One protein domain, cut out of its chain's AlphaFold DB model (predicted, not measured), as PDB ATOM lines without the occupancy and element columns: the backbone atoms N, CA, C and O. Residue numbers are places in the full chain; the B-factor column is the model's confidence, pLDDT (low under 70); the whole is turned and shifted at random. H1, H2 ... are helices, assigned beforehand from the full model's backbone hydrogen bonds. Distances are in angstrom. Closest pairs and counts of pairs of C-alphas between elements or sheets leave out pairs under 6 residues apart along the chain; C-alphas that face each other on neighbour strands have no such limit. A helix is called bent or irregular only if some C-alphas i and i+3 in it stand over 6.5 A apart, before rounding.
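This is residues 176 to 273 of the 529 residues of the protein "HECT-type E3 ubiquitin transferase" of Darwinula stevensoni (UniProt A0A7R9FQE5). The model is an elongated body of helices: H2 and H3 lie side by side as a helical hairpin, H4 runs past the first part of H2, and H1 and H5 sit slanting at opposite ends. The long link of residues 202 to 214 swings round the H5 end. The printed part has 98 residues with five named helices, H1 to H5 in that order, and no named strand; the class is all helix. It is compact, with a radius of gyration of the C-alphas of 13.4 A, and spans 39 by 22 by 20 A.

Find C-alpha 176 at (104.404, -49.081, 10.941); from there H1 runs through residues 176 to 186, 17.6 A long. Next come H2, residues 190 to 201, 16.7 A, and H3, residues 215 to 229, 20.7 A. Look for C-alpha 239 at (104.371, -43.745, -5.422), where H4 begins; it runs to residue 253, 19.7 A. H5, residues 259 to 271, is 17.6 A long and ends at C-alpha 271, (80.698, -56.784, -0.637). H1 is irregular, with C-alphas 176 and 179 7.9 A apart; H3 and H5 are only just irregular, with 6.8 A between C-alphas 224 and 227 and between C-alphas 263 and 266. H4 is neither bent nor irregular, but only just: C-alphas 250 and 253 are 6.3 A apart.

H1 touches H4 at a steep tilt of 46 degrees, the same way; their closest C-alphas, of Phe 183 and Phe 240, are 5.7 A apart. H1 and H2 meet only through their link. The hairpin of H2 and H3 touches at a shallow tilt of 17 degrees, opposite ways, with the closest C-alphas, of Leu 194 and Ile 220, 6.8 A apart. H2, with residues 191 to 195 alone, touches residues 247 to 252 of H4 at a shallow tilt of 27 degrees, the same way; the closest C-alphas, of Thr 192 and Gln 251, are 5.6 A apart. H5 touches no helix; it is close to but not clearly touching H3, with the closest C-alphas, of Tyr 221 and Leu 265, 7.2 A apart. H1 and H5 are apart. In H2 and H4 every O i to N i+4 pair is within hydrogen-bond range; in H1 it is 6 of 7, in H3 9 of 11 and in H5 7 of 9.

The two C-alphas farthest apart, of Ser 176 and Ile 206, are 40.1 A apart. The printed part has no cut. The link from H2 to H3 is long, with 13 residues. The mean pLDDT of the printed part is 84.6; residues 176 and 206 are under 70.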
ATOM      1  N   SER A 176     103.415 -50.178  10.913       64.94
ATOM      2  CA  SER A 176     104.404 -49.081  10.941       64.94
ATOM      3  C   SER A 176     105.408 -49.059   9.780       64.94
ATOM      4  O   SER A 176     105.937 -48.002   9.456       64.94
ATOM      5  N   ASN A 177     105.688 -50.198   9.132       72.06
ATOM      6  CA  ASN A 177     106.469 -50.229   7.879       72.06
ATOM      7  C   ASN A 177     105.830 -51.121   6.802       72.06
ATOM      8  O   ASN A 177     106.518 -51.579   5.884       72.06
ATOM      9  N   ALA A 178     104.534 -51.420   6.919       80.00
ATOM     10  CA  ALA A 178     103.859 -52.311   5.979       80.00
ATOM     11  C   ALA A 178     103.868 -51.732   4.553       80.00
ATOM     12  O   ALA A 178     104.100 -52.467   3.595       80.00
ATOM     13  N   LYS A 179     103.729 -50.404   4.408       84.38
ATOM     14  CA  LYS A 179     103.709 -49.705   3.107       84.38
ATOM     15  C   LYS A 179     104.962 -49.962   2.268       84.38
ATOM     16  O   LYS A 179     104.863 -50.355   1.114       84.38
ATOM     17  N   GLU A 180     106.154 -49.790   2.834       85.50
ATOM     18  CA  GLU A 180     107.413 -49.980   2.093       85.50
ATOM     19  C   GLU A 180     107.700 -51.457   1.799       85.50
ATOM     20  O   GLU A 180     108.345 -51.796   0.803       85.50
ATOM     21  N   LEU A 181     107.237 -52.350   2.676       87.00
ATOM     22  CA  LEU A 181     107.313 -53.787   2.467       87.00
ATOM     23  C   LEU A 181     106.425 -54.190   1.285       87.00
ATOM     24  O   LEU A 181     106.928 -54.787   0.334       87.00
ATOM     25  N   PHE A 182     105.155 -53.781   1.283       89.19
ATOM     26  CA  PHE A 182     104.246 -54.023   0.165       89.19
ATOM     27  C   PHE A 182     104.709 -53.332  -1.115       89.19
ATOM     28  O   PHE A 182     104.669 -53.955  -2.166       89.19
ATOM     29  N   PHE A 183     105.242 -52.111  -1.045       90.12
ATOM     30  CA  PHE A 183     105.807 -51.423  -2.209       90.12
ATOM     31  C   PHE A 183     106.868 -52.269  -2.925       90.12
ATOM     32  O   PHE A 183     106.855 -52.397  -4.149       90.12
ATOM     33  N   PHE A 184     107.775 -52.883  -2.160       90.19
ATOM     34  CA  PHE A 184     108.801 -53.765  -2.709       90.19
ATOM     35  C   PHE A 184     108.211 -55.048  -3.306       90.19
ATOM     36  O   PHE A 184     108.651 -55.477  -4.374       90.19
ATOM     37  N   LEU A 185     107.235 -55.660  -2.631       89.62
ATOM     38  CA  LEU A 185     106.600 -56.896  -3.091       89.62
ATOM     39  C   LEU A 185     105.766 -56.667  -4.358       89.62
ATOM     40  O   LEU A 185     105.879 -57.433  -5.313       89.62
ATOM     41  N   ILE A 186     104.979 -55.591  -4.399       92.19
ATOM     42  CA  ILE A 186     104.118 -55.219  -5.528       92.19
ATOM     43  C   ILE A 186     104.952 -54.994  -6.787       92.19
ATOM     44  O   ILE A 186     104.665 -55.589  -7.825       92.19
ATOM     45  N   LYS A 187     106.060 -54.248  -6.678       89.38
ATOM     46  CA  LYS A 187     107.007 -54.047  -7.790       89.38
ATOM     47  C   LYS A 187     107.620 -55.341  -8.336       89.38
ATOM     48  O   LYS A 187     108.220 -55.320  -9.405       89.38
ATOM     49  N   ARG A 188     107.512 -56.451  -7.605       89.06
ATOM     50  CA  ARG A 188     108.057 -57.762  -7.973       89.06
ATOM     51  C   ARG A 188     106.985 -58.804  -8.299       89.06
ATOM     52  O   ARG A 188     107.322 -59.981  -8.360       89.06
ATOM     53  N   GLY A 189     105.738 -58.384  -8.524       87.00
ATOM     54  CA  GLY A 189     104.661 -59.271  -8.977       87.00
ATOM     55  C   GLY A 189     103.838 -59.914  -7.859       87.00
ATOM     56  O   GLY A 189     103.353 -61.026  -8.033       87.00
ATOM     57  N   TYR A 190     103.672 -59.231  -6.719       90.81
ATOM     58  CA  TYR A 190     102.841 -59.701  -5.598       90.81
ATOM     59  C   TYR A 190     101.448 -60.187  -6.028       90.81
ATOM     60  O   TYR A 190     101.067 -61.309  -5.697       90.81
ATOM     61  N   TYR A 191     100.703 -59.368  -6.782       90.94
ATOM     62  CA  TYR A 191      99.353 -59.731  -7.216       90.94
ATOM     63  C   TYR A 191      99.374 -60.846  -8.261       90.94
ATOM     64  O   TYR A 191      98.546 -61.745  -8.179       90.94
ATOM     65  N   THR A 192     100.351 -60.864  -9.174       89.25
ATOM     66  CA  THR A 192     100.525 -61.965 -10.135       89.25
ATOM     67  C   THR A 192     100.719 -63.318  -9.446       89.25
ATOM     68  O   THR A 192     100.104 -64.306  -9.844       89.25
ATOM     69  N   ASP A 193     101.572 -63.392  -8.420       87.69
ATOM     70  CA  ASP A 193     101.832 -64.649  -7.713       87.69
ATOM     71  C   ASP A 193     100.624 -65.106  -6.881       87.69
ATOM     72  O   ASP A 193     100.310 -66.299  -6.876       87.69
ATOM     73  N   LEU A 194      99.912 -64.176  -6.230       88.12
ATOM     74  CA  LEU A 194      98.674 -64.484  -5.503       88.12
ATOM     75  C   LEU A 194      97.535 -64.896  -6.433       88.12
ATOM     76  O   LEU A 194      96.799 -65.827  -6.114       88.12
ATOM     77  N   ARG A 195      97.402 -64.239  -7.587       87.56
ATOM     78  CA  ARG A 195      96.410 -64.599  -8.597       87.56
ATOM     79  C   ARG A 195      96.669 -66.001  -9.141       87.56
ATOM     80  O   ARG A 195      95.766 -66.825  -9.144       87.56
ATOM     81  N   ARG A 196      97.924 -66.323  -9.468       87.06
ATOM     82  CA  ARG A 196      98.289 -67.679  -9.905       87.06
ATOM     83  C   ARG A 196      97.949 -68.739  -8.852       87.06
ATOM     84  O   ARG A 196      97.537 -69.838  -9.204       87.06
ATOM     85  N   LEU A 197      98.124 -68.420  -7.568       85.69
ATOM     86  CA  LEU A 197      97.738 -69.311  -6.474       85.69
ATOM     87  C   LEU A 197      96.214 -69.486  -6.383       85.69
ATOM     88  O   LEU A 197      95.758 -70.605  -6.149       85.69
ATOM     89  N   LEU A 198      95.449 -68.405  -6.572       86.12
ATOM     90  CA  LEU A 198      93.987 -68.435  -6.611       86.12
ATOM     91  C   LEU A 198      93.506 -69.381  -7.717       86.12
ATOM     92  O   LEU A 198      92.799 -70.342  -7.426       86.12
ATOM     93  N   ASP A 199      93.983 -69.170  -8.943       86.19
ATOM     94  CA  ASP A 199      93.559 -69.920 -10.130       86.19
ATOM     95  C   ASP A 199      93.910 -71.418 -10.039       86.19
ATOM     96  O   ASP A 199      93.158 -72.275 -10.486       86.19
ATOM     97  N   GLN A 200      95.052 -71.760  -9.430       84.31
ATOM     98  CA  GLN A 200      95.510 -73.152  -9.333       84.31
ATOM     99  C   GLN A 200      94.865 -73.955  -8.198       84.31
ATOM    100  O   GLN A 200      94.852 -75.186  -8.257       84.31
ATOM    101  N   ARG A 201      94.459 -73.301  -7.103       79.56
ATOM    102  CA  ARG A 201      94.145 -73.992  -5.834       79.56
ATOM    103  C   ARG A 201      92.742 -73.757  -5.321       79.56
ATOM    104  O   ARG A 201      92.297 -74.538  -4.481       79.56
ATOM    105  N   VAL A 202      92.069 -72.702  -5.766       80.81
ATOM    106  CA  VAL A 202      90.692 -72.443  -5.363       80.81
ATOM    107  C   VAL A 202      89.758 -73.156  -6.342       80.81
ATOM    108  O   VAL A 202      89.839 -72.897  -7.545       80.81
ATOM    109  N   PRO A 203      88.896 -74.071  -5.853       80.38
ATOM    110  CA  PRO A 203      87.918 -74.735  -6.702       80.38
ATOM    111  C   PRO A 203      87.021 -73.708  -7.405       80.38
ATOM    112  O   PRO A 203      86.699 -72.686  -6.789       80.38
ATOM    113  N   PRO A 204      86.609 -73.973  -8.654       71.88
ATOM    114  CA  PRO A 204      85.640 -73.130  -9.333       71.88
ATOM    115  C   PRO A 204      84.329 -73.113  -8.540       71.88
ATOM    116  O   PRO A 204      83.901 -74.130  -7.983       71.88
ATOM    117  N   VAL A 205      83.733 -71.930  -8.430       75.56
ATOM    118  CA  VAL A 205      82.446 -71.731  -7.759       75.56
ATOM    119  C   VAL A 205      81.361 -71.781  -8.829       75.56
ATOM    120  O   VAL A 205      81.577 -71.285  -9.922       75.56
ATOM    121  N   ILE A 206      80.217 -72.398  -8.532       68.56
ATOM    122  CA  ILE A 206      79.122 -72.563  -9.503       68.56
ATOM    123  C   ILE A 206      78.392 -71.229  -9.739       68.56
ATOM    124  O   ILE A 206      78.038 -70.923 -10.868       68.56
ATOM    125  N   ASP A 207      78.234 -70.421  -8.685       73.44
ATOM    126  CA  ASP A 207      77.527 -69.139  -8.721       73.44
ATOM    127  C   ASP A 207      78.372 -68.005  -8.130       73.44
ATOM    128  O   ASP A 207      79.190 -68.218  -7.227       73.44
ATOM    129  N   ALA A 208      78.126 -66.773  -8.584       77.75
ATOM    130  CA  ALA A 208      78.780 -65.585  -8.048       77.75
ATOM    131  C   ALA A 208      78.485 -65.432  -6.545       77.75
ATOM    132  O   ALA A 208      77.360 -65.142  -6.132       77.75
ATOM    133  N   SER A 209      79.510 -65.601  -5.711       80.31
ATOM    134  CA  SER A 209      79.385 -65.589  -4.259       80.31
ATOM    135  C   SER A 209      80.503 -64.770  -3.615       80.31
ATOM    136  O   SER A 209      81.681 -64.996  -3.881       80.31
ATOM    137  N   PRO A 210      80.173 -63.843  -2.697       79.38
ATOM    138  CA  PRO A 210      81.173 -63.115  -1.922       79.38
ATOM    139  C   PRO A 210      81.853 -64.007  -0.873       79.38
ATOM    140  O   PRO A 210      82.808 -63.571  -0.234       79.38
ATOM    141  N   ASN A 211      81.329 -65.210  -0.616       81.88
ATOM    142  CA  ASN A 211      81.833 -66.094   0.424       81.88
ATOM    143  C   ASN A 211      82.944 -66.998  -0.120       81.88
ATOM    144  O   ASN A 211      82.792 -67.575  -1.194       81.88
ATOM    145  N   PRO A 212      84.053 -67.148   0.623       81.44
ATOM    146  CA  PRO A 212      85.195 -67.917   0.194       81.44
ATOM    147  C   PRO A 212      84.784 -69.385   0.138       81.44
ATOM    148  O   PRO A 212      84.289 -69.919   1.133       81.44
ATOM    149  N   PRO A 213      85.018 -70.071  -0.991       79.25
ATOM    150  CA  PRO A 213      84.705 -71.493  -1.101       79.25
ATOM    151  C   PRO A 213      85.586 -72.341  -0.173       79.25
ATOM    152  O   PRO A 213      85.227 -73.455   0.193       79.25
ATOM    153  N   THR A 214      86.755 -71.821   0.218       84.50
ATOM    154  CA  THR A 214      87.712 -72.494   1.102       84.50
ATOM    155  C   THR A 214      88.381 -71.493   2.053       84.50
ATOM    156  O   THR A 214      88.536 -70.326   1.693       84.50
ATOM    157  N   PRO A 215      88.876 -71.922   3.230       83.44
ATOM    158  CA  PRO A 215      89.649 -71.047   4.122       83.44
ATOM    159  C   PRO A 215      90.933 -70.512   3.463       83.44
ATOM    160  O   PRO A 215      91.410 -69.434   3.802       83.44
ATOM    161  N   LEU A 216      91.481 -71.245   2.486       84.31
ATOM    162  CA  LEU A 216      92.598 -70.783   1.666       84.31
ATOM    163  C   LEU A 216      92.206 -69.567   0.814       84.31
ATOM    164  O   LEU A 216      92.974 -68.610   0.745       84.31
ATOM    165  N   ALA A 217      91.021 -69.588   0.198       84.88
ATOM    166  CA  ALA A 217      90.509 -68.468  -0.588       84.88
ATOM    167  C   ALA A 217      90.306 -67.212   0.276       84.88
ATOM    168  O   ALA A 217      90.641 -66.116  -0.165       84.88
ATOM    169  N   ASP A 218      89.848 -67.379   1.520       86.88
ATOM    170  CA  ASP A 218      89.716 -66.288   2.497       86.88
ATOM    171  C   ASP A 218      91.085 -65.676   2.846       86.88
ATOM    172  O   ASP A 218      91.280 -64.466   2.756       86.88
ATOM    173  N   CYS A 219      92.088 -66.521   3.112       86.19
ATOM    174  CA  CYS A 219      93.456 -66.068   3.377       86.19
ATOM    175  C   CYS A 219      94.070 -65.313   2.183       86.19
ATOM    176  O   CYS A 219      94.765 -64.312   2.368       86.19
ATOM    177  N   ILE A 220      93.850 -65.795   0.953       87.44
ATOM    178  CA  ILE A 220      94.341 -65.137  -0.268       87.44
ATOM    179  C   ILE A 220      93.648 -63.786  -0.452       87.44
ATOM    180  O   ILE A 220      94.321 -62.794  -0.737       87.44
ATOM    181  N   TYR A 221      92.329 -63.736  -0.251       89.44
ATOM    182  CA  TYR A 221      91.550 -62.505  -0.316       89.44
ATOM    183  C   TYR A 221      92.067 -61.459   0.681       89.44
ATOM    184  O   TYR A 221      92.393 -60.339   0.282       89.44
ATOM    185  N   ASP A 222      92.261 -61.840   1.945       89.00
ATOM    186  CA  ASP A 222      92.814 -60.950   2.969       89.00
ATOM    187  C   ASP A 222      94.183 -60.393   2.564       89.00
ATOM    188  O   ASP A 222      94.462 -59.202   2.725       89.00
ATOM    189  N   LEU A 223      95.053 -61.235   1.999       88.25
ATOM    190  CA  LEU A 223      96.364 -60.811   1.509       88.25
ATOM    191  C   LEU A 223      96.268 -59.862   0.303       88.25
ATOM    192  O   LEU A 223      97.100 -58.956   0.194       88.25
ATOM    193  N   MET A 224      95.278 -60.021  -0.578       89.19
ATOM    194  CA  MET A 224      95.038 -59.099  -1.696       89.19
ATOM    195  C   MET A 224      94.485 -57.744  -1.232       89.19
ATOM    196  O   MET A 224      94.825 -56.716  -1.812       89.19
ATOM    197  N   VAL A 225      93.676 -57.717  -0.171       89.31
ATOM    198  CA  VAL A 225      93.038 -56.492   0.341       89.31
ATOM    199  C   VAL A 225      93.969 -55.659   1.226       89.31
ATOM    200  O   VAL A 225      93.886 -54.429   1.221       89.31
ATOM    201  N   ARG A 226      94.884 -56.283   1.975       88.56
ATOM    202  CA  ARG A 226      95.788 -55.585   2.914       88.56
ATOM    203  C   ARG A 226      96.531 -54.378   2.322       88.56
ATOM    204  O   ARG A 226      96.523 -53.329   2.966       88.56
ATOM    205  N   PRO A 227      97.155 -54.451   1.128       88.50
ATOM    206  CA  PRO A 227      97.803 -53.283   0.538       88.50
ATOM    207  C   PRO A 227      96.823 -52.149   0.220       88.50
ATOM    208  O   PRO A 227      97.210 -50.985   0.291       88.50
ATOM    209  N   LEU A 228      95.567 -52.477  -0.107       87.56
ATOM    210  CA  LEU A 228      94.518 -51.506  -0.428       87.56
ATOM    211  C   LEU A 228      94.042 -50.755   0.818       87.56
ATOM    212  O   LEU A 228      93.797 -49.554   0.748       87.56
ATOM    213  N   ALA A 229      93.984 -51.426   1.972       86.56
ATOM    214  CA  ALA A 229      93.648 -50.780   3.241       86.56
ATOM    215  C   ALA A 229      94.637 -49.651   3.600       86.56
ATOM    216  O   ALA A 229      94.228 -48.616   4.120       86.56
ATOM    217  N   LEU A 230      95.917 -49.810   3.241       85.00
ATOM    218  CA  LEU A 230      96.978 -48.832   3.511       85.00
ATOM    219  C   LEU A 230      96.942 -47.593   2.601       85.00
ATOM    220  O   LEU A 230      97.670 -46.632   2.866       85.00
ATOM    221  N   ILE A 231      96.143 -47.611   1.527       85.19
ATOM    222  CA  ILE A 231      96.034 -46.489   0.580       85.19
ATOM    223  C   ILE A 231      95.352 -45.286   1.236       85.19
ATOM    224  O   ILE A 231      95.749 -44.152   0.978       85.19
ATOM    225  N   LYS A 232      94.398 -45.524   2.143       77.06
ATOM    226  CA  LYS A 232      93.641 -44.468   2.834       77.06
ATOM    227  C   LYS A 232      94.518 -43.457   3.562       77.06
ATOM    228  O   LYS A 232      94.231 -42.268   3.570       77.06
ATOM    229  N   ASP A 233      95.613 -43.941   4.131       72.75
ATOM    230  CA  ASP A 233      96.558 -43.137   4.901       72.75
ATOM    231  C   ASP A 233      97.625 -42.479   4.008       72.75
ATOM    232  O   ASP A 233      98.703 -42.112   4.485       72.75
ATOM    233  N   SER A 234      97.430 -42.447   2.691       75.25
ATOM    234  CA  SER A 234      98.406 -41.934   1.734       75.25
ATOM    235  C   SER A 234      97.762 -41.003   0.721       75.25
ATOM    236  O   SER A 234      96.601 -41.152   0.361       75.25
ATOM    237  N   ALA A 235      98.541 -40.035   0.241       79.56
ATOM    238  CA  ALA A 235      98.107 -39.184  -0.854       79.56
ATOM    239  C   ALA A 235      97.824 -40.024  -2.113       79.56
ATOM    240  O   ALA A 235      98.494 -41.031  -2.366       79.56
ATOM    241  N   ILE A 236      96.874 -39.563  -2.928       76.50
ATOM    242  CA  ILE A 236      96.485 -40.199  -4.199       76.50
ATOM    243  C   ILE A 236      97.708 -40.355  -5.122       76.50
ATOM    244  O   ILE A 236      97.900 -41.402  -5.735       76.50
ATOM    245  N   ASP A 237      98.592 -39.355  -5.132       79.12
ATOM    246  CA  ASP A 237      99.819 -39.324  -5.938       79.12
ATOM    247  C   ASP A 237     101.015 -40.040  -5.305       79.12
ATOM    248  O   ASP A 237     102.131 -39.976  -5.827       79.12
ATOM    249  N   SER A 238     100.832 -40.712  -4.165       86.75
ATOM    250  CA  SER A 238     101.953 -41.398  -3.539       86.75
ATOM    251  C   SER A 238     102.475 -42.511  -4.463       86.75
ATOM    252  O   SER A 238     101.687 -43.240  -5.077       86.75
ATOM    253  N   PRO A 239     103.804 -42.714  -4.553       86.94
ATOM    254  CA  PRO A 239     104.371 -43.745  -5.422       86.94
ATOM    255  C   PRO A 239     103.881 -45.145  -5.035       86.94
ATOM    256  O   PRO A 239     103.786 -46.027  -5.890       86.94
ATOM    257  N   PHE A 240     103.549 -45.345  -3.754       88.75
ATOM    258  CA  PHE A 240     102.928 -46.563  -3.253       88.75
ATOM    259  C   PHE A 240     101.524 -46.761  -3.825       88.75
ATOM    260  O   PHE A 240     101.275 -47.816  -4.402       88.75
ATOM    261  N   THR A 241     100.653 -45.753  -3.723       87.62
ATOM    262  CA  THR A 241      99.277 -45.788  -4.245       87.62
ATOM    263  C   THR A 241      99.265 -46.105  -5.733       87.62
ATOM    264  O   THR A 241      98.607 -47.053  -6.152       87.62
ATOM    265  N   LEU A 242     100.078 -45.391  -6.518       89.69
ATOM    266  CA  LEU A 242     100.172 -45.593  -7.966       89.69
ATOM    267  C   LEU A 242     100.686 -46.990  -8.324       89.69
ATOM    268  O   LEU A 242     100.124 -47.651  -9.191       89.69
ATOM    269  N   SER A 243     101.723 -47.473  -7.630       88.56
ATOM    270  CA  SER A 243     102.243 -48.827  -7.873       88.56
ATOM    271  C   SER A 243     101.241 -49.906  -7.463       88.56
ATOM    272  O   SER A 243     101.144 -50.931  -8.127       88.56
ATOM    273  N   CYS A 244     100.505 -49.693  -6.369       90.50
ATOM    274  CA  CYS A 244      99.518 -50.634  -5.853       90.50
ATOM    275  C   CYS A 244      98.308 -50.746  -6.782       90.50
ATOM    276  O   CYS A 244      97.967 -51.853  -7.193       90.50
ATOM    277  N   LEU A 245      97.711 -49.612  -7.160       89.88
ATOM    278  CA  LEU A 245      96.556 -49.565  -8.057       89.88
ATOM    279  C   LEU A 245      96.924 -49.987  -9.479       89.88
ATOM    280  O   LEU A 245      96.180 -50.747 -10.088       89.88
ATOM    281  N   GLY A 246      98.094 -49.579  -9.981       88.19
ATOM    282  CA  GLY A 246      98.579 -50.012 -11.289       88.19
ATOM    283  C   GLY A 246      98.833 -51.514 -11.359       88.19
ATOM    284  O   GLY A 246      98.447 -52.154 -12.333       88.19
ATOM    285  N   ALA A 247      99.414 -52.102 -10.309       88.62
ATOM    286  CA  ALA A 247      99.598 -53.547 -10.247       88.62
ATOM    287  C   ALA A 247      98.272 -54.297 -10.057       88.62
ATOM    288  O   ALA A 247      98.093 -55.332 -10.686       88.62
ATOM    289  N   LEU A 248      97.342 -53.787  -9.241       89.75
ATOM    290  CA  LEU A 248      96.005 -54.372  -9.106       89.75
ATOM    291  C   LEU A 248      95.273 -54.359 -10.453       89.75
ATOM    292  O   LEU A 248      94.753 -55.385 -10.879       89.75
ATOM    293  N   ASN A 249      95.275 -53.218 -11.142       89.25
ATOM    294  CA  ASN A 249      94.628 -53.079 -12.435       89.25
ATOM    295  C   ASN A 249      95.267 -54.016 -13.467       89.25
ATOM    296  O   ASN A 249      94.624 -54.954 -13.920       89.25
ATOM    297  N   GLY A 250      96.562 -53.853 -13.745       86.12
ATOM    298  CA  GLY A 250      97.238 -54.627 -14.786       86.12
ATOM    299  C   GLY A 250      97.328 -56.132 -14.501       86.12
ATOM    300  O   GLY A 250      97.275 -56.927 -15.427       86.12
ATOM    301  N   GLN A 251      97.462 -56.561 -13.240       86.56
ATOM    302  CA  GLN A 251      97.686 -57.981 -12.908       86.56
ATOM    303  C   GLN A 251      96.412 -58.729 -12.491       86.56
ATOM    304  O   GLN A 251      96.454 -59.956 -12.402       86.56
ATOM    305  N   VAL A 252      95.308 -58.024 -12.207       86.25
ATOM    306  CA  VAL A 252      94.053 -58.641 -11.741       86.25
ATOM    307  C   VAL A 252      92.842 -58.183 -12.553       86.25
ATOM    308  O   VAL A 252      92.108 -59.037 -13.034       86.25
ATOM    309  N   LEU A 253      92.621 -56.872 -12.702       86.12
ATOM    310  CA  LEU A 253      91.372 -56.335 -13.274       86.12
ATOM    311  C   LEU A 253      91.364 -56.265 -14.808       86.12
ATOM    312  O   LEU A 253      90.302 -56.377 -15.413       86.12
ATOM    313  N   SER A 254      92.528 -56.063 -15.421       83.62
ATOM    314  CA  SER A 254      92.699 -55.944 -16.874       83.62
ATOM    315  C   SER A 254      93.027 -57.277 -17.547       83.62
ATOM    316  O   SER A 254      92.743 -57.459 -18.718       83.62
ATOM    317  N   THR A 255      93.560 -58.237 -16.795       84.00
ATOM    318  CA  THR A 255      93.975 -59.547 -17.317       84.00
ATOM    319  C   THR A 255      92.791 -60.510 -17.441       84.00
ATOM    320  O   THR A 255      91.916 -60.484 -16.569       84.00
ATOM    321  N   PRO A 256      92.796 -61.425 -18.433       80.88
ATOM    322  CA  PRO A 256      91.659 -62.290 -18.745       80.88
ATOM    323  C   PRO A 256      91.176 -63.034 -17.511       80.88
ATOM    324  O   PRO A 256      91.990 -63.633 -16.806       80.88
ATOM    325  N   TYR A 257      89.883 -62.939 -17.201       82.38
ATOM    326  CA  TYR A 257      89.330 -63.493 -15.969       82.38
ATOM    327  C   TYR A 257      89.433 -65.012 -15.914       82.38
ATOM    328  O   TYR A 257      89.257 -65.714 -16.900       82.38
ATOM    329  N   SER A 258      89.711 -65.502 -14.713       84.12
ATOM    330  CA  SER A 258      89.417 -66.875 -14.332       84.12
ATOM    331  C   SER A 258      88.052 -66.898 -13.645       84.12
ATOM    332  O   SER A 258      87.638 -65.889 -13.063       84.12
ATOM    333  N   GLU A 259      87.374 -68.046 -13.647       81.69
ATOM    334  CA  GLU A 259      86.089 -68.219 -12.951       81.69
ATOM    335  C   GLU A 259      86.187 -67.804 -11.472       81.69
ATOM    336  O   GLU A 259      85.273 -67.205 -10.915       81.69
ATOM    337  N   GLN A 260      87.337 -68.035 -10.829       85.25
ATOM    338  CA  GLN A 260      87.590 -67.623  -9.449       85.25
ATOM    339  C   GLN A 260      87.630 -66.097  -9.284       85.25
ATOM    340  O   GLN A 260      87.225 -65.572  -8.241       85.25
ATOM    341  N   VAL A 261      88.137 -65.366 -10.279       84.94
ATOM    342  CA  VAL A 261      88.169 -63.900 -10.236       84.94
ATOM    343  C   VAL A 261      86.771 -63.327 -10.450       84.94
ATOM    344  O   VAL A 261      86.349 -62.454  -9.688       84.94
ATOM    345  N   GLU A 262      86.044 -63.851 -11.434       84.88
ATOM    346  CA  GLU A 262      84.698 -63.399 -11.787       84.88
ATOM    347  C   GLU A 262      83.662 -63.739 -10.706       84.88
ATOM    348  O   GLU A 262      82.931 -62.859 -10.249       84.88
ATOM    349  N   LEU A 263      83.638 -64.993 -10.241       84.44
ATOM    350  CA  LEU A 263      82.586 -65.523  -9.368       84.44
ATOM    351  C   LEU A 263      82.900 -65.398  -7.874       84.44
ATOM    352  O   LEU A 263      81.985 -65.495  -7.060       84.44
ATOM    353  N   PHE A 264      84.153 -65.154  -7.478       85.12
ATOM    354  CA  PHE A 264      84.517 -64.983  -6.067       85.12
ATOM    355  C   PHE A 264      85.233 -63.659  -5.780       85.12
ATOM    356  O   PHE A 264      84.751 -62.880  -4.955       85.12
ATOM    357  N   LEU A 265      86.360 -63.367  -6.443       86.56
ATOM    358  CA  LEU A 265      87.189 -62.209  -6.082       86.56
ATOM    359  C   LEU A 265      86.448 -60.878  -6.271       86.56
ATOM    360  O   LEU A 265      86.441 -60.056  -5.354       86.56
ATOM    361  N   LEU A 266      85.815 -60.659  -7.426       87.62
ATOM    362  CA  LEU A 266      85.053 -59.437  -7.701       87.62
ATOM    363  C   LEU A 266      83.844 -59.281  -6.752       87.62
ATOM    364  O   LEU A 266      83.721 -58.218  -6.132       87.62
ATOM    365  N   PRO A 267      82.979 -60.301  -6.544       87.06
ATOM    366  CA  PRO A 267      81.930 -60.263  -5.522       87.06
ATOM    367  C   PRO A 267      82.449 -59.971  -4.112       87.06
ATOM    368  O   PRO A 267      81.861 -59.151  -3.397       87.06
ATOM    369  N   ALA A 268      83.569 -60.578  -3.716       86.31
ATOM    370  CA  ALA A 268      84.183 -60.344  -2.415       86.31
ATOM    371  C   ALA A 268      84.708 -58.902  -2.295       86.31
ATOM    372  O   ALA A 268      84.420 -58.232  -1.302       86.31
ATOM    373  N   LEU A 269      85.394 -58.369  -3.312       87.06
ATOM    374  CA  LEU A 269      85.838 -56.967  -3.350       87.06
ATOM    375  C   LEU A 269      84.660 -55.982  -3.293       87.06
ATOM    376  O   LEU A 269      84.735 -54.938  -2.641       87.06
ATOM    377  N   ARG A 270      83.531 -56.315  -3.919       84.69
ATOM    378  CA  ARG A 270      82.337 -55.471  -3.852       84.69
ATOM    379  C   ARG A 270      81.704 -55.484  -2.464       84.69
ATOM    380  O   ARG A 270      81.330 -54.424  -1.970       84.69
ATOM    381  N   GLN A 271      81.536 -56.648  -1.837       84.75
ATOM    382  CA  GLN A 271      80.698 -56.784  -0.637       84.75
ATOM    383  C   GLN A 271      81.494 -56.755   0.675       84.75
ATOM    384  O   GLN A 271      81.115 -56.031   1.602       84.75
ATOM    385  N   ARG A 272      82.617 -57.475   0.752       82.06
ATOM    386  CA  ARG A 272      83.398 -57.667   1.988       82.06
ATOM    387  C   ARG A 272      84.360 -56.528   2.302       82.06
ATOM    388  O   ARG A 272      84.671 -56.316   3.469       82.06
ATOM    389  N   THR A 273      84.776 -55.752   1.306       80.75
ATOM    390  CA  THR A 273      85.593 -54.548   1.506       80.75
ATOM    391  C   THR A 273      84.731 -53.286   1.509       80.75
ATOM    392  O   THR A 273      84.528 -52.686   0.457       80.75
TER     393      THR A 273